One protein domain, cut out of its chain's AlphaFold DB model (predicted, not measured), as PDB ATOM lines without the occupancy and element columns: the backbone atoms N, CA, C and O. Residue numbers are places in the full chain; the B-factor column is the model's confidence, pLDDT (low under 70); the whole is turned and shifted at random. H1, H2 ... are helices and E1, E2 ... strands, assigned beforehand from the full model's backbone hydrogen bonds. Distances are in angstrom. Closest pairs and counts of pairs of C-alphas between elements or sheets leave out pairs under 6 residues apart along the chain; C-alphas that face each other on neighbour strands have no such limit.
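Overview. This is residues 25 to 40 and 54 to 96 of the 426 residues of the protein "Inhibitor_I69 domain-containing protein" of Prevotella copri (UniProt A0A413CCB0). One antiparallel sheet of four strands forms a twisted slab, and a single helix, H1, packs over one face of it, slantwise across the two inner strands E2 and E3. The sheet is a plain up-and-down run of hairpins, E1 to E4 side by side in chain order, and the stretches at the cut after H1 and before E1 carry no named element. The printed part has 59 residues, with one named helix and four named strands in the order H1, E1, E2, E3, E4; the class is mixed, helices and strands. The whole is compact, with a radius of gyration of the C-alphas of 10.3 A, and its C-alphas span 29 by 25 by 15 A.

Arrangement. H1, residues 25 to 34, is on the sheet of E1, residues 56 to 60, E2, residues 64 to 68, E3, residues 74 to 78, and E4, residues 86 to 90, in two layers, a helix on one face of a sheet. Its height over the sheet is 8.7 A. It lies over E2 and E3 and runs slantwise to the strands, at 54 degrees to E2 on the local plane. The closest C-alphas of H1 and E3 are those of Ala 31 and Val 75, 5.8 A apart; those of H1 and E2 are Ala 31 and Val 67, 6.5 A apart. Every O i to N i+4 pair in H1 is within hydrogen-bond range. The strands form a meander, each the antiparallel neighbour of the one before. The hairpin of E1 and E2 has N 58 and O 66 within hydrogen-bond range at 2.8 A. In the hairpin of E2 and E3, N 67 and O 75 are 2.9 A apart, within that range. In the hairpin of E3 and E4, N 76 and O 88 are within it at 2.8 A. The edge strands E1 and E4 are apart.

Along the chain. H1 begins at C-alpha 25, (-11.995, 33.326, 3.854), and measures 14.3 A from first to last C-alpha. E1 begins at C-alpha 56, (-5.337, 42.435, 3.164), and measures 10.9 A. E2 and E3 each measure 13.3 A. E4 measures 10.9 A and ends at C-alpha 90, (7.195, 36.215, -1.062).

Size, cuts and confidence. The two C-alphas farthest apart are those of Arg 71 and Ala 82, at 30.6 A. Residues 41 to 53 are not printed, and C-alphas 40 and 54 are 9.3 A apart across this cut, which falls in the link from H1 to E1. Of the links that are printed whole, E1 to E2 and E2 to E3 are tight and E3 to E4 is short. The mean pLDDT of the printed part is 84.8, and residues 37 to 40 and residue 71 are under 70.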
ATOM      1  N   GLN A  25     -12.449  33.946   2.612       90.12
ATOM      2  CA  GLN A  25     -11.995  33.326   3.854       90.12
ATOM      3  C   GLN A  25     -10.937  32.247   3.591       90.12
ATOM      4  O   GLN A  25      -9.878  32.294   4.208       90.12
ATOM      5  N   GLN A  26     -11.169  31.353   2.625       92.06
ATOM      6  CA  GLN A  26     -10.180  30.341   2.236       92.06
ATOM      7  C   GLN A  26      -8.872  30.988   1.763       92.06
ATOM      8  O   GLN A  26      -7.793  30.555   2.148       92.06
ATOM      9  N   LYS A  27      -8.954  32.062   0.965       93.00
ATOM     10  CA  LYS A  27      -7.772  32.801   0.489       93.00
ATOM     11  C   LYS A  27      -6.966  33.406   1.645       93.00
ATOM     12  O   LYS A  27      -5.744  33.312   1.650       93.00
ATOM     13  N   LEU A  28      -7.638  34.001   2.630       91.75
ATOM     14  CA  LEU A  28      -6.991  34.552   3.825       91.75
ATOM     15  C   LEU A  28      -6.377  33.455   4.709       91.75
ATOM     16  O   LEU A  28      -5.283  33.650   5.227       91.75
ATOM     17  N   GLU A  29      -7.050  32.310   4.857       90.88
ATOM     18  CA  GLU A  29      -6.538  31.136   5.583       90.88
ATOM     19  C   GLU A  29      -5.247  30.607   4.951       90.88
ATOM     20  O   GLU A  29      -4.237  30.490   5.643       90.88
ATOM     21  N   ILE A  30      -5.246  30.398   3.631       91.19
ATOM     22  CA  ILE A  30      -4.067  29.930   2.892       91.19
ATOM     23  C   ILE A  30      -2.936  30.964   2.960       91.19
ATOM     24  O   ILE A  30      -1.795  30.608   3.242       91.19
ATOM     25  N   ALA A  31      -3.228  32.253   2.748       92.06
ATOM     26  CA  ALA A  31      -2.207  33.297   2.840       92.06
ATOM     27  C   ALA A  31      -1.585  33.387   4.242       92.06
ATOM     28  O   ALA A  31      -0.386  33.620   4.370       92.06
ATOM     29  N   SER A  32      -2.392  33.194   5.288       89.31
ATOM     30  CA  SER A  32      -1.919  33.160   6.672       89.31
ATOM     31  C   SER A  32      -1.006  31.971   6.928       89.31
ATOM     32  O   SER A  32      -0.001  32.134   7.608       89.31
ATOM     33  N   GLU A  33      -1.330  30.796   6.391       89.69
ATOM     34  CA  GLU A  33      -0.480  29.610   6.514       89.69
ATOM     35  C   GLU A  33       0.873  29.816   5.824       89.69
ATOM     36  O   GLU A  33       1.910  29.636   6.462       89.69
ATOM     37  N   VAL A  34       0.862  30.284   4.572       88.81
ATOM     38  CA  VAL A  34       2.080  30.541   3.783       88.81
ATOM     39  C   VAL A  34       2.975  31.583   4.457       88.81
ATOM     40  O   VAL A  34       4.170  31.365   4.593       88.81
ATOM     41  N   LEU A  35       2.404  32.692   4.937       88.19
ATOM     42  CA  LEU A  35       3.168  33.786   5.554       88.19
ATOM     43  C   LEU A  35       3.470  33.570   7.050       88.19
ATOM     44  O   LEU A  35       3.974  34.487   7.713       88.19
ATOM     45  N   GLY A  36       3.143  32.392   7.600       77.00
ATOM     46  CA  GLY A  36       3.413  32.024   8.993       77.00
ATOM     47  C   GLY A  36       2.608  32.807  10.039       77.00
ATOM     48  O   GLY A  36       3.065  32.981  11.171       77.00
ATOM     49  N   GLU A  37       1.419  33.305   9.689       63.00
ATOM     50  CA  GLU A  37       0.540  34.062  10.584       63.00
ATOM     51  C   GLU A  37      -0.497  33.190  11.301       63.00
ATOM     52  O   GLU A  37      -0.976  32.175  10.792       63.00
ATOM     53  N   ARG A  38      -0.911  33.631  12.496       48.25
ATOM     54  CA  ARG A  38      -2.120  33.125  13.154       48.25
ATOM     55  C   ARG A  38      -3.288  34.036  12.807       48.25
ATOM     56  O   ARG A  38      -3.322  35.178  13.266       48.25
ATOM     57  N   LEU A  39      -4.273  33.510  12.082       44.09
ATOM     58  CA  LEU A  39      -5.539  34.208  11.873       44.09
ATOM     59  C   LEU A  39      -6.191  34.584  13.215       44.09
ATOM     60  O   LEU A  39      -6.136  33.798  14.171       44.09
ATOM     61  N   PRO A  40      -6.874  35.741  13.303       37.72
ATOM     62  CA  PRO A  40      -7.743  36.023  14.430       37.72
ATOM     63  C   PRO A  40      -8.810  34.927  14.514       37.72
ATOM     64  O   PRO A  40      -9.660  34.801  13.635       37.72
ATOM     65  N   ASN A  54      -2.169  43.132   9.671       75.44
ATOM     66  CA  ASN A  54      -3.290  42.324   9.192       75.44
ATOM     67  C   ASN A  54      -3.178  42.091   7.677       75.44
ATOM     68  O   ASN A  54      -3.053  43.058   6.915       75.44
ATOM     69  N   LEU A  55      -3.307  40.832   7.252       87.81
ATOM     70  CA  LEU A  55      -3.446  40.476   5.843       87.81
ATOM     71  C   LEU A  55      -4.589  41.254   5.193       87.81
ATOM     72  O   LEU A  55      -5.687  41.382   5.746       87.81
ATOM     73  N   ARG A  56      -4.341  41.742   3.981       90.25
ATOM     74  CA  ARG A  56      -5.337  42.435   3.164       90.25
ATOM     75  C   ARG A  56      -5.252  42.002   1.713       90.25
ATOM     76  O   ARG A  56      -4.189  41.626   1.224       90.25
ATOM     77  N   VAL A  57      -6.370  42.130   1.008       93.12
ATOM     78  CA  VAL A  57      -6.396  41.996  -0.450       93.12
ATOM     79  C   VAL A  57      -5.676  43.200  -1.059       93.12
ATOM     80  O   VAL A  57      -6.059  44.345  -0.822       93.12
ATOM     81  N   MET A  58      -4.619  42.935  -1.820       91.50
ATOM     82  CA  MET A  58      -3.806  43.938  -2.516       91.50
ATOM     83  C   MET A  58      -4.218  44.080  -3.986       91.50
ATOM     84  O   MET A  58      -4.105  45.160  -4.560       91.50
ATOM     85  N   ARG A  59      -4.705  42.989  -4.593       91.44
ATOM     86  CA  ARG A  59      -5.232  42.933  -5.963       91.44
ATOM     87  C   ARG A  59      -6.244  41.798  -6.077       91.44
ATOM     88  O   ARG A  59      -6.063  40.755  -5.456       91.44
ATOM     89  N   GLN A  60      -7.268  41.981  -6.900       91.12
ATOM     90  CA  GLN A  60      -8.234  40.940  -7.233       91.12
ATOM     91  C   GLN A  60      -8.523  40.990  -8.733       91.12
ATOM     92  O   GLN A  60      -8.791  42.063  -9.272       91.12
ATOM     93  N   THR A  61      -8.431  39.840  -9.392       88.50
ATOM     94  CA  THR A  61      -8.820  39.619 -10.791       88.50
ATOM     95  C   THR A  61      -9.814  38.460 -10.855       88.50
ATOM     96  O   THR A  61     -10.182  37.915  -9.814       88.50
ATOM     97  N   ASP A  62     -10.235  38.062 -12.056       83.19
ATOM     98  CA  ASP A  62     -11.078  36.876 -12.239       83.19
ATOM     99  C   ASP A  62     -10.300  35.578 -11.971       83.19
ATOM    100  O   ASP A  62     -10.846  34.638 -11.397       83.19
ATOM    101  N   ALA A  63      -9.015  35.519 -12.341       82.94
ATOM    102  CA  ALA A  63      -8.196  34.313 -12.201       82.94
ATOM    103  C   ALA A  63      -7.507  34.181 -10.838       82.94
ATOM    104  O   ALA A  63      -7.343  33.064 -10.344       82.94
ATOM    105  N   TYR A  64      -7.079  35.293 -10.234       88.88
ATOM    106  CA  TYR A  64      -6.279  35.269  -9.014       88.88
ATOM    107  C   TYR A  64      -6.605  36.420  -8.056       88.88
ATOM    108  O   TYR A  64      -7.198  37.440  -8.407       88.88
ATOM    109  N   THR A  65      -6.183  36.264  -6.806       93.00
ATOM    110  CA  THR A  65      -6.231  37.290  -5.764       93.00
ATOM    111  C   THR A  65      -4.859  37.393  -5.109       93.00
ATOM    112  O   THR A  65      -4.273  36.376  -4.753       93.00
ATOM    113  N   VAL A  66      -4.349  38.607  -4.917       94.00
ATOM    114  CA  VAL A  66      -3.124  38.853  -4.146       94.00
ATOM    115  C   VAL A  66      -3.507  39.280  -2.741       94.00
ATOM    116  O   VAL A  66      -4.216  40.275  -2.564       94.00
ATOM    117  N   VAL A  67      -3.021  38.544  -1.749       94.44
ATOM    118  CA  VAL A  67      -3.185  38.835  -0.322       94.44
ATOM    119  C   VAL A  67      -1.808  39.066   0.283       94.44
ATOM    120  O   VAL A  67      -0.890  38.304   0.013       94.44
ATOM    121  N   GLY A  68      -1.639  40.094   1.109       92.19
ATOM    122  CA  GLY A  68      -0.342  40.362   1.730       92.19
ATOM    123  C   GLY A  68      -0.386  41.410   2.831       92.19
ATOM    124  O   GLY A  68      -1.461  41.879   3.222       92.19
ATOM    125  N   ARG A  69       0.802  41.769   3.321       86.50
ATOM    126  CA  ARG A  69       1.033  42.832   4.315       86.50
ATOM    127  C   ARG A  69       1.223  44.188   3.621       86.50
ATOM    128  O   ARG A  69       1.300  44.268   2.394       86.50
ATOM    129  N   ASN A  70       1.291  45.292   4.371       73.25
ATOM    130  CA  ASN A  70       1.624  46.591   3.766       73.25
ATOM    131  C   ASN A  70       3.097  46.657   3.366       73.25
ATOM    132  O   ASN A  70       3.428  47.310   2.379       73.25
ATOM    133  N   ARG A  71       3.969  46.054   4.178       69.94
ATOM    134  CA  ARG A  71       5.423  46.146   4.052       69.94
ATOM    135  C   ARG A  71       6.034  44.794   4.398       69.94
ATOM    136  O   ARG A  71       6.395  44.623   5.550       69.94
ATOM    137  N   ASN A  72       6.150  43.879   3.432       79.19
ATOM    138  CA  ASN A  72       6.829  42.563   3.514       79.19
ATOM    139  C   ASN A  72       5.874  41.369   3.626       79.19
ATOM    140  O   ASN A  72       5.339  41.062   4.690       79.19
ATOM    141  N   GLY A  73       5.711  40.663   2.520       90.06
ATOM    142  CA  GLY A  73       4.962  39.426   2.452       90.06
ATOM    143  C   GLY A  73       3.744  39.551   1.550       90.06
ATOM    144  O   GLY A  73       2.872  40.391   1.794       90.06
ATOM    145  N   PHE A  74       3.657  38.708   0.527       94.44
ATOM    146  CA  PHE A  74       2.451  38.563  -0.283       94.44
ATOM    147  C   PHE A  74       2.313  37.141  -0.820       94.44
ATOM    148  O   PHE A  74       3.295  36.426  -0.983       94.44
ATOM    149  N   VAL A  75       1.081  36.757  -1.131       94.62
ATOM    150  CA  VAL A  75       0.715  35.476  -1.733       94.62
ATOM    151  C   VAL A  75      -0.232  35.755  -2.890       94.62
ATOM    152  O   VAL A  75      -1.236  36.457  -2.738       94.62
ATOM    153  N   VAL A  76       0.092  35.214  -4.057       92.75
ATOM    154  CA  VAL A  76      -0.763  35.186  -5.243       92.75
ATOM    155  C   VAL A  76      -1.542  33.879  -5.207       92.75
ATOM    156  O   VAL A  76      -0.956  32.795  -5.208       92.75
ATOM    157  N   LEU A  77      -2.867  33.977  -5.151       91.19
ATOM    158  CA  LEU A  77      -3.763  32.845  -4.939       91.19
ATOM    159  C   LEU A  77      -4.684  32.640  -6.135       91.19
ATOM    160  O   LEU A  77      -5.347  33.587  -6.554       91.19
ATOM    161  N   ALA A  78      -4.785  31.413  -6.639       88.88
ATOM    162  CA  ALA A  78      -5.739  31.075  -7.691       88.88
ATOM    163  C   ALA A  78      -7.175  31.161  -7.156       88.88
ATOM    164  O   ALA A  78      -7.488  30.645  -6.077       88.88
ATOM    165  N   ASN A  79      -8.072  31.794  -7.911       88.62
ATOM    166  CA  ASN A  79      -9.467  31.948  -7.503       88.62
ATOM    167  C   ASN A  79     -10.275  30.663  -7.652       88.62
ATOM    168  O   ASN A  79     -11.205  30.479  -6.884       88.62
ATOM    169  N   ASP A  80      -9.936  29.791  -8.590       84.88
ATOM    170  CA  ASP A  80     -10.679  28.562  -8.882       84.88
ATOM    171  C   ASP A  80      -9.986  27.352  -8.234       84.88
ATOM    172  O   ASP A  80      -8.767  27.177  -8.360       84.88
ATOM    173  N   ASP A  81     -10.747  26.559  -7.475       82.94
ATOM    174  CA  ASP A  81     -10.230  25.430  -6.704       82.94
ATOM    175  C   ASP A  81      -9.790  24.208  -7.520       82.94
ATOM    176  O   ASP A  81      -9.117  23.339  -6.961       82.94
ATOM    177  N   ALA A  82     -10.016  24.212  -8.839       75.94
ATOM    178  CA  ALA A  82      -9.391  23.278  -9.775       75.94
ATOM    179  C   ALA A  82      -7.856  23.392  -9.832       75.94
ATOM    180  O   ALA A  82      -7.183  22.455 -10.264       75.94
ATOM    181  N   PHE A  83      -7.297  24.534  -9.421       77.88
ATOM    182  CA  PHE A  83      -5.871  24.854  -9.562       77.88
ATOM    183  C   PHE A  83      -5.122  24.793  -8.240       77.88
ATOM    184  O   PHE A  83      -5.726  24.931  -7.172       77.88
ATOM    185  N   LYS A  84      -3.791  24.665  -8.291       80.38
ATOM    186  CA  LYS A  84      -2.936  24.879  -7.114       80.38
ATOM    187  C   LYS A  84      -3.279  26.227  -6.477       80.38
ATOM    188  O   LYS A  84      -3.356  27.253  -7.148       80.38
ATOM    189  N   ALA A  85      -3.511  26.219  -5.165       86.06
ATOM    190  CA  ALA A  85      -3.986  27.410  -4.474       86.06
ATOM    191  C   ALA A  85      -2.967  28.554  -4.510       86.06
ATOM    192  O   ALA A  85      -3.354  29.689  -4.762       86.06
ATOM    193  N   VAL A  86      -1.689  28.250  -4.270       88.56
ATOM    194  CA  VAL A  86      -0.588  29.220  -4.258       88.56
ATOM    195  C   VAL A  86       0.110  29.201  -5.614       88.56
ATOM    196  O   VAL A  86       0.737  28.208  -5.978       88.56
ATOM    197  N   ILE A  87      -0.007  30.312  -6.338       87.06
ATOM    198  CA  ILE A  87       0.651  30.571  -7.630       87.06
ATOM    199  C   ILE A  87       2.089  31.052  -7.421       87.06
ATOM    200  O   ILE A  87       3.006  30.713  -8.166       87.06
ATOM    201  N   GLY A  88       2.271  31.875  -6.399       89.81
ATOM    202  CA  GLY A  88       3.561  32.388  -5.998       89.81
ATOM    203  C   GLY A  88       3.428  33.190  -4.723       89.81
ATOM    204  O   GLY A  88       2.328  33.601  -4.343       89.81
ATOM    205  N   TYR A  89       4.537  33.394  -4.040       93.69
ATOM    206  CA  TYR A  89       4.563  34.113  -2.783       93.69
ATOM    207  C   TYR A  89       5.923  34.754  -2.557       93.69
ATOM    208  O   TYR A  89       6.909  34.451  -3.223       93.69
ATOM    209  N   SER A  90       5.968  35.648  -1.587       93.12
ATOM    210  CA  SER A  90       7.195  36.215  -1.062       93.12
ATOM    211  C   SER A  90       7.027  36.386   0.432       93.12
ATOM    212  O   SER A  90       5.987  36.888   0.852       93.12
ATOM    213  N   ASP A  91       8.031  36.002   1.216       85.25
ATOM    214  CA  ASP A  91       8.017  36.182   2.672       85.25
ATOM    215  C   ASP A  91       8.422  37.607   3.071       85.25
ATOM    216  O   ASP A  91       7.879  38.189   4.013       85.25
ATOM    217  N   GLU A  92       9.358  38.190   2.318       80.56
ATOM    218  CA  GLU A  92       9.995  39.474   2.629       80.56
ATOM    219  C   GLU A  92       9.711  40.561   1.584       80.56
ATOM    220  O   GLU A  92       9.802  41.753   1.879       80.56
ATOM    221  N   GLY A  93       9.341  40.174   0.361       82.25
ATOM    222  CA  GLY A  93       9.094  41.095  -0.741       82.25
ATOM    223  C   GLY A  93       7.820  41.912  -0.554       82.25
ATOM    224  O   GLY A  93       6.869  41.515   0.119       82.25
ATOM    225  N   THR A  94       7.781  43.083  -1.183       86.31
ATOM    226  CA  THR A  94       6.584  43.930  -1.208       86.31
ATOM    227  C   THR A  94       5.922  43.829  -2.572       86.31
ATOM    228  O   THR A  94       6.573  44.026  -3.598       86.31
ATOM    229  N   PHE A  95       4.621  43.543  -2.590       89.19
ATOM    230  CA  PHE A  95       3.840  43.598  -3.819       89.19
ATOM    231  C   PHE A  95       3.583  45.056  -4.213       89.19
ATOM    232  O   PHE A  95       3.121  45.858  -3.398       89.19
ATOM    233  N   GLY A  96       3.867  45.400  -5.466       86.00
ATOM    234  CA  GLY A  96       3.773  46.763  -5.975       86.00
ATOM    235  C   GLY A  96       3.714  46.804  -7.497       86.00
ATOM    236  O   GLY A  96       3.536  45.774  -8.148       86.00
TER     237      GLY A  96